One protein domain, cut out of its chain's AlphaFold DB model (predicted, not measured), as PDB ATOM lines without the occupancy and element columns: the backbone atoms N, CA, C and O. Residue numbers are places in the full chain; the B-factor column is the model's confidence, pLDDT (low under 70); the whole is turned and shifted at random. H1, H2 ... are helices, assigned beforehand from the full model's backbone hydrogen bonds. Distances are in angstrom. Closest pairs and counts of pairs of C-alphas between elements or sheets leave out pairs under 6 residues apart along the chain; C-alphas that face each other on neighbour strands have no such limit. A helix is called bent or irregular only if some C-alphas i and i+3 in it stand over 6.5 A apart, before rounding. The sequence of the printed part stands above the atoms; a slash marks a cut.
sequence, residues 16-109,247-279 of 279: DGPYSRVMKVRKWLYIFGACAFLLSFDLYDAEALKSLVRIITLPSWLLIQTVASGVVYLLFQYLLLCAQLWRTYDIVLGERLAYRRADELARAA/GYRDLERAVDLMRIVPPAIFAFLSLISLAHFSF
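This is residues 16 to 109 and 247 to 279 of the 279 residues of an uncharacterized protein of Brevundimonas sp. P7753 (UniProt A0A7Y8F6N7). Three long, nearly aligned stretches of helix, H1, H3a and H4b, stand side by side as a loose up-and-down bundle, their centres making a triangle. At one end the longest helix, H3, turns sharply and its second arm H3b leads away, with residues 98 to 109 sticking out free; H4a extends H4 nearly straight at this same end, while the small helix H2 lies off the other end. The printed part has 127 residues, with four named helices in the order H1, H2, H3, H4 and no named strand; the class is all helix. It is loose, with a radius of gyration of the C-alphas of 19.4 A and spans of 60 by 29 by 22 A.

H3, residues 60 to 109, was assigned as one helix by its hydrogen bonds but is bent, with C-alphas 87 and 90 7.8 A apart. Its arms H3a, residues 60 to 87, and H3b, residues 90 to 109, are about perpendicular at 76 degrees. H3a touches H1, residues 17 to 40, at a shallow tilt of 26 degrees, opposite ways; their closest C-alphas, of Pro 18 and Leu 85, are 5.4 A apart. H4, residues 248 to 277, was likewise assigned as one helix but is bent, with C-alphas 259 and 262 6.8 A apart; its arms H4a, residues 248 to 259, and H4b, residues 262 to 277, stand at a shallow tilt of 22 degrees. H4b touches H1 at a shallow tilt of 30 degrees, the same way, with the closest C-alphas, of Gly 33 and Ala 267, 4.3 A apart. H4b also touches H3a at 29 degrees, a shallow tilt, opposite ways, with the closest C-alphas, of Ala 68 and Leu 271, 6.4 A apart. H3b and H4a are close but not clearly touching, with the closest C-alphas, of Leu 93 and Arg 249, 7.7 A apart. H2, residues 46 to 53, touches no helix; it is only just apart from H3a, at 8.1 A. Every O i to N i+4 pair is within hydrogen-bond range in H2, H3a, H3b, H4a and H4b, and 18 of 20 are in H1.

H3a measures 40.5 A from C-alpha 60 at (89.616, 69.292, 46.721) to C-alpha 87, and H3b 28.1 A to C-alpha 109 at (40.053, 58.710, 79.152). H1 measures 34.7 A from C-alpha 17 at (58.510, 50.664, 55.848), H4b 22.5 A, H4a 16.7 A and H2 10.5 A.

The two farthest C-alphas, of Ala 109 and Phe 279, are 64.1 A apart. Residues 110 to 246 are not printed, and C-alphas 109 and 247 are 24.9 A apart across this cut. The link H1 to H2 is tight and H2 to H3 short. Mean pLDDT of the printed part is 85.3; residues 16, 278 and 279 are under 70.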
ATOM      1  N   ASP A  16      61.123  48.709  58.604       62.53
ATOM      2  CA  ASP A  16      60.698  50.065  58.990       62.53
ATOM      3  C   ASP A  16      59.722  50.757  58.000       62.53
ATOM      4  O   ASP A  16      59.262  51.882  58.231       62.53
ATOM      5  N   GLY A  17      59.406  50.120  56.868       72.25
ATOM      6  CA  GLY A  17      58.510  50.664  55.848       72.25
ATOM      7  C   GLY A  17      59.113  51.817  55.016       72.25
ATOM      8  O   GLY A  17      60.193  52.347  55.295       72.25
ATOM      9  N   PRO A  18      58.454  52.218  53.914       76.06
ATOM     10  CA  PRO A  18      58.987  53.220  52.986       76.06
ATOM     11  C   PRO A  18      59.100  54.623  53.606       76.06
ATOM     12  O   PRO A  18      60.034  55.353  53.288       76.06
ATOM     13  N   TYR A  19      58.209  54.995  54.532       77.06
ATOM     14  CA  TYR A  19      58.232  56.319  55.167       77.06
ATOM     15  C   TYR A  19      59.467  56.536  56.051       77.06
ATOM     16  O   TYR A  19      60.143  57.558  55.929       77.06
ATOM     17  N   SER A  20      59.806  55.568  56.909       80.69
ATOM     18  CA  SER A  20      60.993  55.659  57.771       80.69
ATOM     19  C   SER A  20      62.278  55.736  56.942       80.69
ATOM     20  O   SER A  20      63.136  56.586  57.192       80.69
ATOM     21  N   ARG A  21      62.371  54.929  55.875       82.69
ATOM     22  CA  ARG A  21      63.498  54.967  54.932       82.69
ATOM     23  C   ARG A  21      63.664  56.334  54.269       82.69
ATOM     24  O   ARG A  21      64.774  56.862  54.271       82.69
ATOM     25  N   VAL A  22      62.576  56.954  53.793       85.00
ATOM     26  CA  VAL A  22      62.606  58.340  53.278       85.00
ATOM     27  C   VAL A  22      63.176  59.295  54.330       85.00
ATOM     28  O   VAL A  22      64.050  60.104  54.016       85.00
ATOM     29  N   MET A  23      62.745  59.185  55.591       81.75
ATOM     30  CA  MET A  23      63.219  60.060  56.671       81.75
ATOM     31  C   MET A  23      64.695  59.846  57.036       81.75
ATOM     32  O   MET A  23      65.371  60.816  57.392       81.75
ATOM     33  N   LYS A  24      65.220  58.619  56.924       85.38
ATOM     34  CA  LYS A  24      66.654  58.330  57.112       85.38
ATOM     35  C   LYS A  24      67.487  58.904  55.960       85.38
ATOM     36  O   LYS A  24      68.405  59.684  56.216       85.38
ATOM     37  N   VAL A  25      67.126  58.612  54.704       87.69
ATOM     38  CA  VAL A  25      67.847  59.114  53.513       87.69
ATOM     39  C   VAL A  25      67.838  60.641  53.455       87.69
ATOM     40  O   VAL A  25      68.853  61.248  53.125       87.69
ATOM     41  N   ARG A  26      66.745  61.284  53.885       86.94
ATOM     42  CA  ARG A  26      66.646  62.746  53.994       86.94
ATOM     43  C   ARG A  26      67.811  63.379  54.760       86.94
ATOM     44  O   ARG A  26      68.303  64.432  54.366       86.94
ATOM     45  N   LYS A  27      68.228  62.775  55.878       87.88
ATOM     46  CA  LYS A  27      69.315  63.308  56.718       87.88
ATOM     47  C   LYS A  27      70.639  63.288  55.961       87.88
ATOM     48  O   LYS A  27      71.349  64.287  55.949       87.88
ATOM     49  N   TRP A  28      70.925  62.178  55.288       89.94
ATOM     50  CA  TRP A  28      72.113  62.039  54.452       89.94
ATOM     51  C   TRP A  28      72.096  63.012  53.279       89.94
ATOM     52  O   TRP A  28      73.111  63.640  52.999       89.94
ATOM     53  N   LEU A  29      70.928  63.219  52.668       90.12
ATOM     54  CA  LEU A  29      70.738  64.191  51.597       90.12
ATOM     55  C   LEU A  29      71.068  65.625  52.053       90.12
ATOM     56  O   LEU A  29      71.746  66.354  51.334       90.12
ATOM     57  N   TYR A  30      70.666  66.012  53.271       89.62
ATOM     58  CA  TYR A  30      71.049  67.302  53.859       89.62
ATOM     59  C   TYR A  30      72.549  67.419  54.112       89.62
ATOM     60  O   TYR A  30      73.130  68.451  53.795       89.62
ATOM     61  N   ILE A  31      73.174  66.384  54.680       90.25
ATOM     62  CA  ILE A  31      74.608  66.399  54.992       90.25
ATOM     63  C   ILE A  31      75.420  66.525  53.701       90.25
ATOM     64  O   ILE A  31      76.244  67.425  53.580       90.25
ATOM     65  N   PHE A  32      75.146  65.675  52.711       91.81
ATOM     66  CA  PHE A  32      75.839  65.715  51.425       91.81
ATOM     67  C   PHE A  32      75.542  67.001  50.645       91.81
ATOM     68  O   PHE A  32      76.458  67.563  50.050       91.81
ATOM     69  N   GLY A  33      74.308  67.513  50.696       92.00
ATOM     70  CA  GLY A  33      73.961  68.818  50.129       92.00
ATOM     71  C   GLY A  33      74.721  69.969  50.797       92.00
ATOM     72  O   GLY A  33      75.240  70.844  50.112       92.00
ATOM     73  N   ALA A  34      74.874  69.943  52.123       92.31
ATOM     74  CA  ALA A  34      75.643  70.945  52.856       92.31
ATOM     75  C   ALA A  34      77.138  70.865  52.520       92.31
ATOM     76  O   ALA A  34      77.765  71.896  52.298       92.31
ATOM     77  N   CYS A  35      77.701  69.659  52.409       91.38
ATOM     78  CA  CYS A  35      79.070  69.473  51.933       91.38
ATOM     79  C   CYS A  35      79.248  70.020  50.510       91.38
ATOM     80  O   CYS A  35      80.197  70.757  50.262       91.38
ATOM     81  N   ALA A  36      78.323  69.712  49.594       92.06
ATOM     82  CA  ALA A  36      78.348  70.233  48.228       92.06
ATOM     83  C   ALA A  36      78.282  71.766  48.212       92.06
ATOM     84  O   ALA A  36      79.053  72.408  47.506       92.06
ATOM     85  N   PHE A  37      77.418  72.353  49.042       92.88
ATOM     86  CA  PHE A  37      77.309  73.797  49.200       92.88
ATOM     87  C   PHE A  37      78.624  74.417  49.694       92.88
ATOM     88  O   PHE A  37      79.149  75.316  49.044       92.88
ATOM     89  N   LEU A  38      79.203  73.909  50.787       92.00
ATOM     90  CA  LEU A  38      80.466  74.425  51.332       92.00
ATOM     91  C   LEU A  38      81.593  74.403  50.294       92.00
ATOM     92  O   LEU A  38      82.350  75.363  50.193       92.00
ATOM     93  N   LEU A  39      81.670  73.337  49.495       90.06
ATOM     94  CA  LEU A  39      82.665  73.215  48.430       90.06
ATOM     95  C   LEU A  39      82.404  74.175  47.270       90.06
ATOM     96  O   LEU A  39      83.344  74.764  46.758       90.06
ATOM     97  N   SER A  40      81.142  74.363  46.875       90.06
ATOM     98  CA  SER A  40      80.784  75.250  45.759       90.06
ATOM     99  C   SER A  40      81.065  76.735  46.015       90.06
ATOM    100  O   SER A  40      81.177  77.504  45.067       90.06
ATOM    101  N   PHE A  41      81.176  77.136  47.284       89.81
ATOM    102  CA  PHE A  41      81.460  78.512  47.703       89.81
ATOM    103  C   PHE A  41      82.881  78.688  48.254       89.81
ATOM    104  O   PHE A  41      83.163  79.716  48.866       89.81
ATOM    105  N   ASP A  42      83.754  77.693  48.070       87.31
ATOM    106  CA  ASP A  42      85.135  77.692  48.576       87.31
ATOM    107  C   ASP A  42      85.233  77.952  50.095       87.31
ATOM    108  O   ASP A  42      86.185  78.527  50.613       87.31
ATOM    109  N   LEU A  43      84.218  77.510  50.847       87.81
ATOM    110  CA  LEU A  43      84.172  77.606  52.313       87.81
ATOM    111  C   LEU A  43      84.890  76.428  52.991       87.81
ATOM    112  O   LEU A  43      84.818  76.262  54.211       87.81
ATOM    113  N   TYR A  44      85.533  75.568  52.201       84.69
ATOM    114  CA  TYR A  44      86.249  74.393  52.670       84.69
ATOM    115  C   TYR A  44      87.732  74.710  52.882       84.69
ATOM    116  O   TYR A  44      88.508  74.770  51.934       84.69
ATOM    117  N   ASP A  45      88.135  74.829  54.146       84.88
ATOM    118  CA  ASP A  45      89.542  74.943  54.529       84.88
ATOM    119  C   ASP A  45      90.110  73.563  54.909       84.88
ATOM    120  O   ASP A  45      89.826  72.998  55.975       84.88
ATOM    121  N   ALA A  46      90.929  73.010  54.012       81.94
ATOM    122  CA  ALA A  46      91.571  71.716  54.198       81.94
ATOM    123  C   ALA A  46      92.561  71.710  55.376       81.94
ATOM    124  O   ALA A  46      92.666  70.701  56.080       81.94
ATOM    125  N   GLU A  47      93.283  72.809  55.613       82.69
ATOM    126  CA  GLU A  47      94.287  72.892  56.677       82.69
ATOM    127  C   GLU A  47      93.621  72.951  58.049       82.69
ATOM    128  O   GLU A  47      93.984  72.184  58.953       82.69
ATOM    129  N   ALA A  48      92.580  73.778  58.178       82.88
ATOM    130  CA  ALA A  48      91.770  73.834  59.386       82.88
ATOM    131  C   ALA A  48      91.148  72.462  59.697       82.88
ATOM    132  O   ALA A  48      91.247  71.981  60.831       82.88
ATOM    133  N   LEU A  49      90.592  71.768  58.695       79.06
ATOM    134  CA  LEU A  49      89.999  70.443  58.900       79.06
ATOM    135  C   LEU A  49      91.041  69.386  59.299       79.06
ATOM    136  O   LEU A  49      90.782  68.566  60.186       79.06
ATOM    137  N   LYS A  50      92.234  69.416  58.692       80.69
ATOM    138  CA  LYS A  50      93.352  68.537  59.066       80.69
ATOM    139  C   LYS A  50      93.735  68.717  60.529       80.69
ATOM    140  O   LYS A  50      93.962  67.728  61.227       80.69
ATOM    141  N   SER A  51      93.793  69.968  60.984       81.50
ATOM    142  CA  SER A  51      94.139  70.306  62.367       81.50
ATOM    143  C   SER A  51      93.097  69.786  63.365       81.50
ATOM    144  O   SER A  51      93.460  69.283  64.429       81.50
ATOM    145  N   LEU A  52      91.816  69.827  62.981       81.31
ATOM    146  CA  LEU A  52      90.687  69.422  63.812       81.31
ATOM    147  C   LEU A  52      90.552  67.894  63.915       81.31
ATOM    148  O   LEU A  52      90.439  67.353  65.011       81.31
ATOM    149  N   VAL A  53      90.547  67.194  62.775       79.12
ATOM    150  CA  VAL A  53      90.173  65.768  62.709       79.12
ATOM    151  C   VAL A  53      91.400  64.848  62.680       79.12
ATOM    152  O   VAL A  53      91.281  63.654  62.938       79.12
ATOM    153  N   ARG A  54      92.602  65.386  62.419       78.06
ATOM    154  CA  ARG A  54      93.866  64.627  62.298       78.06
ATOM    155  C   ARG A  54      93.809  63.487  61.266       78.06
ATOM    156  O   ARG A  54      94.484  62.472  61.422       78.06
ATOM    157  N   ILE A  55      93.016  63.652  60.207       76.44
ATOM    158  CA  ILE A  55      92.871  62.691  59.101       76.44
ATOM    159  C   ILE A  55      93.610  63.209  57.856       76.44
ATOM    160  O   ILE A  55      93.869  64.404  57.718       76.44
ATOM    161  N   ILE A  56      93.971  62.291  56.955       75.94
ATOM    162  CA  ILE A  56      94.526  62.590  55.630       75.94
ATOM    163  C   ILE A  56      93.537  63.474  54.853       75.94
ATOM    164  O   ILE A  56      92.415  63.061  54.567       75.94
ATOM    165  N   THR A  57      93.963  64.685  54.497       74.19
ATOM    166  CA  THR A  57      93.209  65.595  53.629       74.19
ATOM    167  C   THR A  57      93.264  65.104  52.191       74.19
ATOM    168  O   THR A  57      94.350  64.988  51.617       74.19
ATOM    169  N   LEU A  58      92.103  64.818  51.607       76.75
ATOM    170  CA  LEU A  58      91.989  64.530  50.181       76.75
ATOM    171  C   LEU A  58      92.084  65.837  49.378       76.75
ATOM    172  O   LEU A  58      91.659  66.882  49.873       76.75
ATOM    173  N   PRO A  59      92.623  65.803  48.148       84.12
ATOM    174  CA  PRO A  59      92.644  66.985  47.300       84.12
ATOM    175  C   PRO A  59      91.214  67.409  46.930       84.12
ATOM    176  O   PRO A  59      90.356  66.558  46.674       84.12
ATOM    177  N   SER A  60      90.964  68.721  46.871       82.44
ATOM    178  CA  SER A  60      89.616  69.292  46.721       82.44
ATOM    179  C   SER A  60      88.869  68.771  45.492       82.44
ATOM    180  O   SER A  60      87.679  68.496  45.579       82.44
ATOM    181  N   TRP A  61      89.561  68.536  44.371       85.75
ATOM    182  CA  TRP A  61      88.948  67.993  43.151       85.75
ATOM    183  C   TRP A  61      88.353  66.588  43.354       85.75
ATOM    184  O   TRP A  61      87.260  66.300  42.867       85.75
ATOM    185  N   LEU A  62      89.032  65.721  44.115       88.50
ATOM    186  CA  LEU A  62      88.555  64.367  44.407       88.50
ATOM    187  C   LEU A  62      87.361  64.423  45.363       88.50
ATOM    188  O   LEU A  62      86.402  63.659  45.235       88.50
ATOM    189  N   LEU A  63      87.412  65.355  46.314       87.88
ATOM    190  CA  LEU A  63      86.357  65.571  47.289       87.88
ATOM    191  C   LEU A  63      85.085  66.122  46.618       87.88
ATOM    192  O   LEU A  63      84.002  65.601  46.875       87.88
ATOM    193  N   ILE A  64      85.219  67.059  45.672       89.69
ATOM    194  CA  ILE A  64      84.126  67.554  44.818       89.69
ATOM    195  C   ILE A  64      83.473  66.402  44.042       89.69
ATOM    196  O   ILE A  64      82.258  66.230  44.120       89.69
ATOM    197  N   GLN A  65      84.258  65.568  43.350       90.19
ATOM    198  CA  GLN A  65      83.725  64.428  42.585       90.19
ATOM    199  C   GLN A  65      83.005  63.405  43.473       90.19
ATOM    200  O   GLN A  65      81.943  62.891  43.110       90.19
ATOM    201  N   THR A  66      83.564  63.128  44.654       91.31
ATOM    202  CA  THR A  66      82.990  62.183  45.622       91.31
ATOM    203  C   THR A  66      81.665  62.703  46.172       91.31
ATOM    204  O   THR A  66      80.675  61.971  46.205       91.31
ATOM    205  N   VAL A  67      81.620  63.978  46.562       92.00
ATOM    206  CA  VAL A  67      80.406  64.618  47.076       92.00
ATOM    207  C   VAL A  67      79.341  64.716  45.985       92.00
ATOM    208  O   VAL A  67      78.199  64.345  46.244       92.00
ATOM    209  N   ALA A  68      79.699  65.115  44.761       92.06
ATOM    210  CA  ALA A  68      78.772  65.159  43.631       92.06
ATOM    211  C   ALA A  68      78.148  63.781  43.350       92.06
ATOM    212  O   ALA A  68      76.926  63.656  43.270       92.06
ATOM    213  N   SER A  69      78.975  62.733  43.280       93.38
ATOM    214  CA  SER A  69      78.511  61.356  43.058       93.38
ATOM    215  C   SER A  69      77.611  60.868  44.197       93.38
ATOM    216  O   SER A  69      76.571  60.258  43.946       93.38
ATOM    217  N   GLY A  70      77.968  61.186  45.446       92.00
ATOM    218  CA  GLY A  70      77.159  60.878  46.625       92.00
ATOM    219  C   GLY A  70      75.795  61.570  46.604       92.00
ATOM    220  O   GLY A  70      74.778  60.922  46.846       92.00
ATOM    221  N   VAL A  71      75.743  62.859  46.249       92.25
ATOM    222  CA  VAL A  71      74.483  63.608  46.106       92.25
ATOM    223  C   VAL A  71      73.612  63.011  44.998       92.25
ATOM    224  O   VAL A  71      72.425  62.793  45.228       92.25
ATOM    225  N   VAL A  72      74.178  62.695  43.827       93.88
ATOM    226  CA  VAL A  72      73.435  62.073  42.712       93.88
ATOM    227  C   VAL A  72      72.856  60.719  43.121       93.88
ATOM    228  O   VAL A  72      71.672  60.462  42.901       93.88
ATOM    229  N   TYR A  73      73.667  59.871  43.760       93.94
ATOM    230  CA  TYR A  73      73.230  58.574  44.268       93.94
ATOM    231  C   TYR A  73      72.080  58.716  45.270       93.94
ATOM    232  O   TYR A  73      71.037  58.076  45.118       93.94
ATOM    233  N   LEU A  74      72.235  59.598  46.262       92.38
ATOM    234  CA  LEU A  74      71.216  59.824  47.282       92.38
ATOM    235  C   LEU A  74      69.941  60.438  46.695       92.38
ATOM    236  O   LEU A  74      68.857  60.035  47.101       92.38
ATOM    237  N   LEU A  75      70.034  61.355  45.726       92.38
ATOM    238  CA  LEU A  75      68.868  61.899  45.020       92.38
ATOM    239  C   LEU A  75      68.109  60.796  44.281       92.38
ATOM    240  O   LEU A  75      66.886  60.716  44.393       92.38
ATOM    241  N   PHE A  76      68.815  59.916  43.572       93.31
ATOM    242  CA  PHE A  76      68.188  58.797  42.874       93.31
ATOM    243  C   PHE A  76      67.493  57.834  43.848       93.31
ATOM    244  O   PHE A  76      66.318  57.506  43.663       93.31
ATOM    245  N   GLN A  77      68.173  57.440  44.932       91.88
ATOM    246  CA  GLN A  77      67.566  56.630  45.992       91.88
ATOM    247  C   GLN A  77      66.343  57.319  46.610       91.88
ATOM    248  O   GLN A  77      65.305  56.688  46.812       91.88
ATOM    249  N   TYR A  78      66.448  58.619  46.882       89.81
ATOM    250  CA  TYR A  78      65.374  59.412  47.466       89.81
ATOM    251  C   TYR A  78      64.144  59.452  46.556       89.81
ATOM    252  O   TYR A  78      63.031  59.243  47.031       89.81
ATOM    253  N   LEU A  79      64.328  59.636  45.246       90.19
ATOM    254  CA  LEU A  79      63.239  59.620  44.264       90.19
ATOM    255  C   LEU A  79      62.537  58.258  44.202       90.19
ATOM    256  O   LEU A  79      61.305  58.206  44.194       90.19
ATOM    257  N   LEU A  80      63.294  57.156  44.215       90.19
ATOM    258  CA  LEU A  80      62.722  55.807  44.257       90.19
ATOM    259  C   LEU A  80      61.910  55.574  45.536       90.19
ATOM    260  O   LEU A  80      60.793  55.056  45.472       90.19
ATOM    261  N   LEU A  81      62.432  55.993  46.691       87.88
ATOM    262  CA  LEU A  81      61.722  55.886  47.965       87.88
ATOM    263  C   LEU A  81      60.475  56.776  48.004       87.88
ATOM    264  O   LEU A  81      59.440  56.338  48.499       87.88
ATOM    265  N   CYS A  82      60.525  57.981  47.434       87.62
ATOM    266  CA  CYS A  82      59.357  58.847  47.277       87.62
ATOM    267  C   CYS A  82      58.286  58.202  46.389       87.62
ATOM    268  O   CYS A  82      57.106  58.260  46.726       87.62
ATOM    269  N   ALA A  83      58.671  57.529  45.300       87.56
ATOM    270  CA  ALA A  83      57.735  56.798  44.449       87.56
ATOM    271  C   ALA A  83      57.109  55.588  45.172       87.56
ATOM    272  O   ALA A  83      55.907  55.340  45.047       87.56
ATOM    273  N   GLN A  84      57.898  54.850  45.961       85.94
ATOM    274  CA  GLN A  84      57.393  53.768  46.815       85.94
ATOM    275  C   GLN A  84      56.440  54.293  47.893       85.94
ATOM    276  O   GLN A  84      55.366  53.723  48.105       85.94
ATOM    277  N   LEU A  85      56.810  55.397  48.547       84.75
ATOM    278  CA  LEU A  85      55.988  56.045  49.555       84.75
ATOM    279  C   LEU A  85      54.681  56.532  48.939       84.75
ATOM    280  O   LEU A  85      53.639  56.220  49.484       84.75
ATOM    281  N   TRP A  86      54.709  57.197  47.782       84.88
ATOM    282  CA  TRP A  86      53.506  57.653  47.079       84.88
ATOM    283  C   TRP A  86      52.490  56.523  46.869       84.88
ATOM    284  O   TRP A  86      51.307  56.695  47.146       84.88
ATOM    285  N   ARG A  87      52.954  55.336  46.454       84.25
ATOM    286  CA  ARG A  87      52.087  54.161  46.240       84.25
ATOM    287  C   ARG A  87      51.518  53.561  47.524       84.25
ATOM    288  O   ARG A  87      50.461  52.945  47.483       84.25
ATOM    289  N   THR A  88      52.221  53.700  48.641       83.81
ATOM    290  CA  THR A  88      51.853  53.099  49.937       83.81
ATOM    291  C   THR A  88      51.339  54.130  50.940       83.81
ATOM    292  O   THR A  88      50.997  53.784  52.070       83.81
ATOM    293  N   TYR A  89      51.255  55.401  50.537       81.19
ATOM    294  CA  TYR A  89      51.065  56.523  51.445       81.19
ATOM    295  C   TYR A  89      49.739  56.439  52.190       81.19
ATOM    296  O   TYR A  89      49.694  56.696  53.387       81.19
ATOM    297  N   ASP A  90      48.668  56.033  51.507       79.88
ATOM    298  CA  ASP A  90      47.349  55.929  52.129       79.88
ATOM    299  C   ASP A  90      47.286  54.835  53.204       79.88
ATOM    300  O   ASP A  90      46.575  55.014  54.193       79.88
ATOM    301  N   ILE A  91      48.070  53.759  53.058       80.69
ATOM    302  CA  ILE A  91      48.200  52.693  54.065       80.69
ATOM    303  C   ILE A  91      48.939  53.242  55.288       80.69
ATOM    304  O   ILE A  91      48.423  53.199  56.402       80.69
ATOM    305  N   VAL A  92      50.102  53.861  55.060       78.44
ATOM    306  CA  VAL A  92      50.928  54.459  56.120       78.44
ATOM    307  C   VAL A  92      50.178  55.583  56.853       78.44
ATOM    308  O   VAL A  92      50.332  55.765  58.061       78.44
ATOM    309  N   LEU A  93      49.375  56.367  56.134       79.31
ATOM    310  CA  LEU A  93      48.529  57.403  56.716       79.31
ATOM    311  C   LEU A  93      47.404  56.782  57.555       79.31
ATOM    312  O   LEU A  93      47.129  57.274  58.644       79.31
ATOM    313  N   GLY A  94      46.782  55.699  57.079       78.69
ATOM    314  CA  GLY A  94      45.756  54.964  57.819       78.69
ATOM    315  C   GLY A  94      46.268  54.424  59.155       78.69
ATOM    316  O   GLY A  94      45.661  54.684  60.191       78.69
ATOM    317  N   GLU A  95      47.426  53.759  59.154       79.81
ATOM    318  CA  GLU A  95      48.065  53.255  60.376       79.81
ATOM    319  C   GLU A  95      48.385  54.387  61.360       79.81
ATOM    320  O   GLU A  95      48.044  54.309  62.540       79.81
ATOM    321  N   ARG A  96      48.970  55.494  60.879       77.31
ATOM    322  CA  ARG A  96      49.277  56.658  61.726       77.31
ATOM    323  C   ARG A  96      48.029  57.286  62.341       77.31
ATOM    324  O   ARG A  96      48.067  57.690  63.501       77.31
ATOM    325  N   LEU A  97      46.932  57.369  61.592       81.44
ATOM    326  CA  LEU A  97      45.664  57.886  62.110       81.44
ATOM    327  C   LEU A  97      45.040  56.940  63.141       81.44
ATOM    328  O   LEU A  97      44.473  57.419  64.119       81.44
ATOM    329  N   ALA A  98      45.200  55.624  62.980       78.50
ATOM    330  CA  ALA A  98      44.761  54.645  63.969       78.50
ATOM    331  C   ALA A  98      45.538  54.774  65.292       78.50
ATOM    332  O   ALA A  98      44.920  54.826  66.355       78.50
ATOM    333  N   TYR A  99      46.868  54.915  65.236       80.81
ATOM    334  CA  TYR A  99      47.680  55.179  66.431       80.81
ATOM    335  C   TYR A  99      47.298  56.499  67.105       80.81
ATOM    336  O   TYR A  99      47.080  56.532  68.312       80.81
ATOM    337  N   ARG A 100      47.112  57.577  66.332       80.75
ATOM    338  CA  ARG A 100      46.649  58.856  66.891       80.75
ATOM    339  C   ARG A 100      45.275  58.757  67.533       80.75
ATOM    340  O   ARG A 100      45.061  59.373  68.569       80.75
ATOM    341  N   ARG A 101      44.356  57.976  66.959       83.62
ATOM    342  CA  ARG A 101      43.054  57.713  67.580       83.62
ATOM    343  C   ARG A 101      43.227  57.072  68.953       83.62
ATOM    344  O   ARG A 101      42.558  57.485  69.894       83.62
ATOM    345  N   ALA A 102      44.102  56.072  69.058       83.81
ATOM    346  CA  ALA A 102      44.381  55.405  70.323       83.81
ATOM    347  C   ALA A 102      44.956  56.387  71.358       83.81
ATOM    348  O   ALA A 102      44.477  56.417  72.489       83.81
ATOM    349  N   ASP A 103      45.893  57.246  70.953       84.56
ATOM    350  CA  ASP A 103      46.480  58.273  71.823       84.56
ATOM    351  C   ASP A 103      45.463  59.347  72.251       84.56
ATOM    352  O   ASP A 103      45.415  59.718  73.424       84.56
ATOM    353  N   GLU A 104      44.632  59.849  71.328       85.25
ATOM    354  CA  GLU A 104      43.562  60.819  71.619       85.25
ATOM    355  C   GLU A 104      42.546  60.230  72.607       85.25
ATOM    356  O   GLU A 104      42.174  60.888  73.580       85.25
ATOM    357  N   LEU A 105      42.147  58.969  72.405       88.38
ATOM    358  CA  LEU A 105      41.238  58.260  73.305       88.38
ATOM    359  C   LEU A 105      41.850  58.020  74.682       88.38
ATOM    360  O   LEU A 105      41.166  58.217  75.682       88.38
ATOM    361  N   ALA A 106      43.121  57.619  74.747       87.94
ATOM    362  CA  ALA A 106      43.818  57.418  76.012       87.94
ATOM    363  C   ALA A 106      43.928  58.729  76.804       87.94
ATOM    364  O   ALA A 106      43.669  58.750  78.006       87.94
ATOM    365  N   ARG A 107      44.244  59.845  76.134       87.56
ATOM    366  CA  ARG A 107      44.284  61.173  76.768       87.56
ATOM    367  C   ARG A 107      42.918  61.599  77.291       87.56
ATOM    368  O   ARG A 107      42.828  62.028  78.434       87.56
ATOM    369  N   ALA A 108      41.868  61.455  76.487       86.88
ATOM    370  CA  ALA A 108      40.517  61.803  76.912       86.88
ATOM    371  C   ALA A 108      40.021  60.913  78.064       86.88
ATOM    372  O   ALA A 108      39.402  61.413  78.999       86.88
ATOM    373  N   ALA A 109      40.351  59.618  78.047       88.38
ATOM    374  CA  ALA A 109      40.053  58.710  79.152       88.38
ATOM    375  C   ALA A 109      40.766  59.127  80.447       88.38
ATOM    376  O   ALA A 109      40.145  59.132  81.508       88.38
ATOM    377  N   GLY A 247      39.595  67.566  56.200       76.00
ATOM    378  CA  GLY A 247      40.883  68.267  56.133       76.00
ATOM    379  C   GLY A 247      42.036  67.625  56.913       76.00
ATOM    380  O   GLY A 247      43.180  68.013  56.703       76.00
ATOM    381  N   TYR A 248      41.791  66.616  57.755       76.88
ATOM    382  CA  TYR A 248      42.853  66.009  58.570       76.88
ATOM    383  C   TYR A 248      43.858  65.223  57.709       76.88
ATOM    384  O   TYR A 248      45.070  65.358  57.866       76.88
ATOM    385  N   ARG A 249      43.364  64.466  56.718       79.38
ATOM    386  CA  ARG A 249      44.217  63.748  55.750       79.38
ATOM    387  C   ARG A 249      45.008  64.702  54.855       79.38
ATOM    388  O   ARG A 249      46.171  64.437  54.563       79.38
ATOM    389  N   ASP A 250      44.390  65.805  54.441       82.75
ATOM    390  CA  ASP A 250      45.022  66.792  53.561       82.75
ATOM    391  C   ASP A 250      46.101  67.588  54.299       82.75
ATOM    392  O   ASP A 250      47.172  67.831  53.746       82.75
ATOM    393  N   LEU A 251      45.867  67.922  55.571       84.25
ATOM    394  CA  LEU A 251      46.859  68.583  56.414       84.25
ATOM    395  C   LEU A 251      48.066  67.673  56.677       84.25
ATOM    396  O   LEU A 251      49.199  68.119  56.523       84.25
ATOM    397  N   GLU A 252      47.851  66.392  56.989       81.06
ATOM    398  CA  GLU A 252      48.952  65.426  57.138       81.06
ATOM    399  C   GLU A 252      49.751  65.266  55.837       81.06
ATOM    400  O   GLU A 252      50.980  65.269  55.864       81.06
ATOM    401  N   ARG A 253      49.070  65.204  54.682       83.25
ATOM    402  CA  ARG A 253      49.716  65.210  53.357       83.25
ATOM    403  C   ARG A 253      50.561  66.460  53.139       83.25
ATOM    404  O   ARG A 253      51.698  66.340  52.693       83.25
ATOM    405  N   ALA A 254      50.040  67.639  53.464       85.31
ATOM    406  CA  ALA A 254      50.770  68.895  53.317       85.31
ATOM    407  C   ALA A 254      52.006  68.950  54.230       85.31
ATOM    408  O   ALA A 254      53.087  69.340  53.786       85.31
ATOM    409  N   VAL A 255      51.875  68.513  55.486       82.69
ATOM    410  CA  VAL A 255      52.991  68.445  56.441       82.69
ATOM    411  C   VAL A 255      54.063  67.466  55.963       82.69
ATOM    412  O   VAL A 255      55.247  67.801  55.989       82.69
ATOM    413  N   ASP A 256      53.679  66.279  55.493       82.25
ATOM    414  CA  ASP A 256      54.633  65.303  54.966       82.25
ATOM    415  C   ASP A 256      55.294  65.795  53.668       82.25
ATOM    416  O   ASP A 256      56.508  65.655  53.516       82.25
ATOM    417  N   LEU A 257      54.559  66.475  52.783       85.25
ATOM    418  CA  LEU A 257      55.128  67.117  51.595       85.25
ATOM    419  C   LEU A 257      56.187  68.164  51.980       85.25
ATOM    420  O   LEU A 257      57.303  68.140  51.456       85.25
ATOM    421  N   MET A 258      55.886  69.029  52.955       86.38
ATOM    422  CA  MET A 258      56.839  70.017  53.480       86.38
ATOM    423  C   MET A 258      58.059  69.379  54.154       86.38
ATOM    424  O   MET A 258      59.107  70.009  54.250       86.38
ATOM    425  N   ARG A 259      57.964  68.126  54.607       81.06
ATOM    426  CA  ARG A 259      59.100  67.385  55.178       81.06
ATOM    427  C   ARG A 259      59.959  66.688  54.128       81.06
ATOM    428  O   ARG A 259      61.114  66.386  54.431       81.06
ATOM    429  N   ILE A 260      59.396  66.394  52.956       85.44
ATOM    430  CA  ILE A 260      60.030  65.599  51.896       85.44
ATOM    431  C   ILE A 260      60.657  66.496  50.819       85.44
ATOM    432  O   ILE A 260      61.763  66.240  50.353       85.44
ATOM    433  N   VAL A 261      59.979  67.578  50.435       88.12
ATOM    434  CA  VAL A 261      60.367  68.398  49.276       88.12
ATOM    435  C   VAL A 261      61.605  69.282  49.516       88.12
ATOM    436  O   VAL A 261      62.521  69.232  48.691       88.12
ATOM    437  N   PRO A 262      61.718  70.061  50.614       91.38
ATOM    438  CA  PRO A 262      62.856  70.968  50.809       91.38
ATOM    439  C   PRO A 262      64.248  70.307  50.783       91.38
ATOM    440  O   PRO A 262      65.139  70.877  50.158       91.38
ATOM    441  N   PRO A 263      64.475  69.124  51.390       86.31
ATOM    442  CA  PRO A 263      65.761  68.429  51.307       86.31
ATOM    443  C   PRO A 263      66.171  68.099  49.869       86.31
ATOM    444  O   PRO A 263      67.334  68.270  49.510       86.31
ATOM    445  N   ALA A 264      65.220  67.640  49.048       89.31
ATOM    446  CA  ALA A 264      65.474  67.310  47.650       89.31
ATOM    447  C   ALA A 264      65.812  68.560  46.833       89.31
ATOM    448  O   ALA A 264      66.786  68.548  46.083       89.31
ATOM    449  N   ILE A 265      65.059  69.648  47.031       92.94
ATOM    450  CA  ILE A 265      65.346  70.941  46.398       92.94
ATOM    451  C   ILE A 265      66.733  71.433  46.813       92.94
ATOM    452  O   ILE A 265      67.529  71.791  45.953       92.94
ATOM    453  N   PHE A 266      67.043  71.417  48.111       92.44
ATOM    454  CA  PHE A 266      68.332  71.868  48.626       92.44
ATOM    455  C   PHE A 266      69.490  71.080  48.011       92.44
ATOM    456  O   PHE A 266      70.380  71.682  47.424       92.44
ATOM    457  N   ALA A 267      69.448  69.749  48.063       90.75
ATOM    458  CA  ALA A 267      70.515  68.921  47.506       90.75
ATOM    459  C   ALA A 267      70.662  69.077  45.987       90.75
ATOM    460  O   ALA A 267      71.782  69.084  45.479       90.75
ATOM    461  N   PHE A 268      69.552  69.250  45.263       92.81
ATOM    462  CA  PHE A 268      69.577  69.532  43.831       92.81
ATOM    463  C   PHE A 268      70.221  70.891  43.522       92.81
ATOM    464  O   PHE A 268      71.088  70.974  42.656       92.81
ATOM    465  N   LEU A 269      69.860  71.942  44.265       94.06
ATOM    466  CA  LEU A 269      70.470  73.266  44.127       94.06
ATOM    467  C   LEU A 269      71.965  73.232  44.460       94.06
ATOM    468  O   LEU A 269      72.764  73.757  43.692       94.06
ATOM    469  N   SER A 270      72.359  72.560  45.546       91.75
ATOM    470  CA  SER A 270      73.768  72.393  45.912       91.75
ATOM    471  C   SER A 270      74.560  71.646  44.838       91.75
ATOM    472  O   SER A 270      75.707  71.997  44.578       91.75
ATOM    473  N   LEU A 271      73.957  70.647  44.184       91.94
ATOM    474  CA  LEU A 271      74.583  69.934  43.072       91.94
ATOM    475  C   LEU A 271      74.788  70.845  41.852       91.94
ATOM    476  O   LEU A 271      75.854  70.802  41.243       91.94
ATOM    477  N   ILE A 272      73.803  71.686  41.516       92.88
ATOM    478  CA  ILE A 272      73.924  72.678  40.435       92.88
ATOM    479  C   ILE A 272      75.042  73.680  40.748       92.88
ATOM    480  O   ILE A 272      75.885  73.944  39.892       92.88
ATOM    481  N   SER A 273      75.082  74.211  41.973       91.31
ATOM    482  CA  SER A 273      76.137  75.133  42.407       91.31
ATOM    483  C   SER A 273      77.522  74.489  42.332       91.31
ATOM    484  O   SER A 273      78.463  75.104  41.835       91.31
ATOM    485  N   LEU A 274      77.646  73.232  42.762       89.50
ATOM    486  CA  LEU A 274      78.901  72.484  42.705       89.50
ATOM    487  C   LEU A 274      79.359  72.221  41.262       89.50
ATOM    488  O   LEU A 274      80.552  72.306  40.969       89.50
ATOM    489  N   ALA A 275      78.420  71.935  40.355       88.12
ATOM    490  CA  ALA A 275      78.714  71.777  38.936       88.12
ATOM    491  C   ALA A 275      79.232  73.086  38.323       88.12
ATOM    492  O   ALA A 275      80.230  73.055  37.613       88.12
ATOM    493  N   HIS A 276      78.622  74.232  38.648       87.19
ATOM    494  CA  HIS A 276      79.087  75.542  38.178       87.19
ATOM    495  C   HIS A 276      80.480  75.925  38.678       87.19
ATOM    496  O   HIS A 276      81.197  76.603  37.959       87.19
ATOM    497  N   PHE A 277      80.867  75.505  39.882       81.56
ATOM    498  CA  PHE A 277      82.209  75.760  40.413       81.56
ATOM    499  C   PHE A 277      83.299  74.905  39.736       81.56
ATOM    500  O   PHE A 277      84.472  75.262  39.748       81.56
ATOM    501  N   SER A 278      82.924  73.755  39.165       69.69
ATOM    502  CA  SER A 278      83.869  72.773  38.614       69.69
ATOM    503  C   SER A 278      84.262  73.023  37.148       69.69
ATOM    504  O   SER A 278      85.128  72.308  36.640       69.69
ATOM    505  N   PHE A 279      83.624  73.988  36.475       58.53
ATOM    506  CA  PHE A 279      83.863  74.386  35.081       58.53
ATOM    507  C   PHE A 279      84.254  75.860  35.007       58.53
ATOM    508  O   PHE A 279      85.136  76.176  34.179       58.53
TER     509      PHE A 279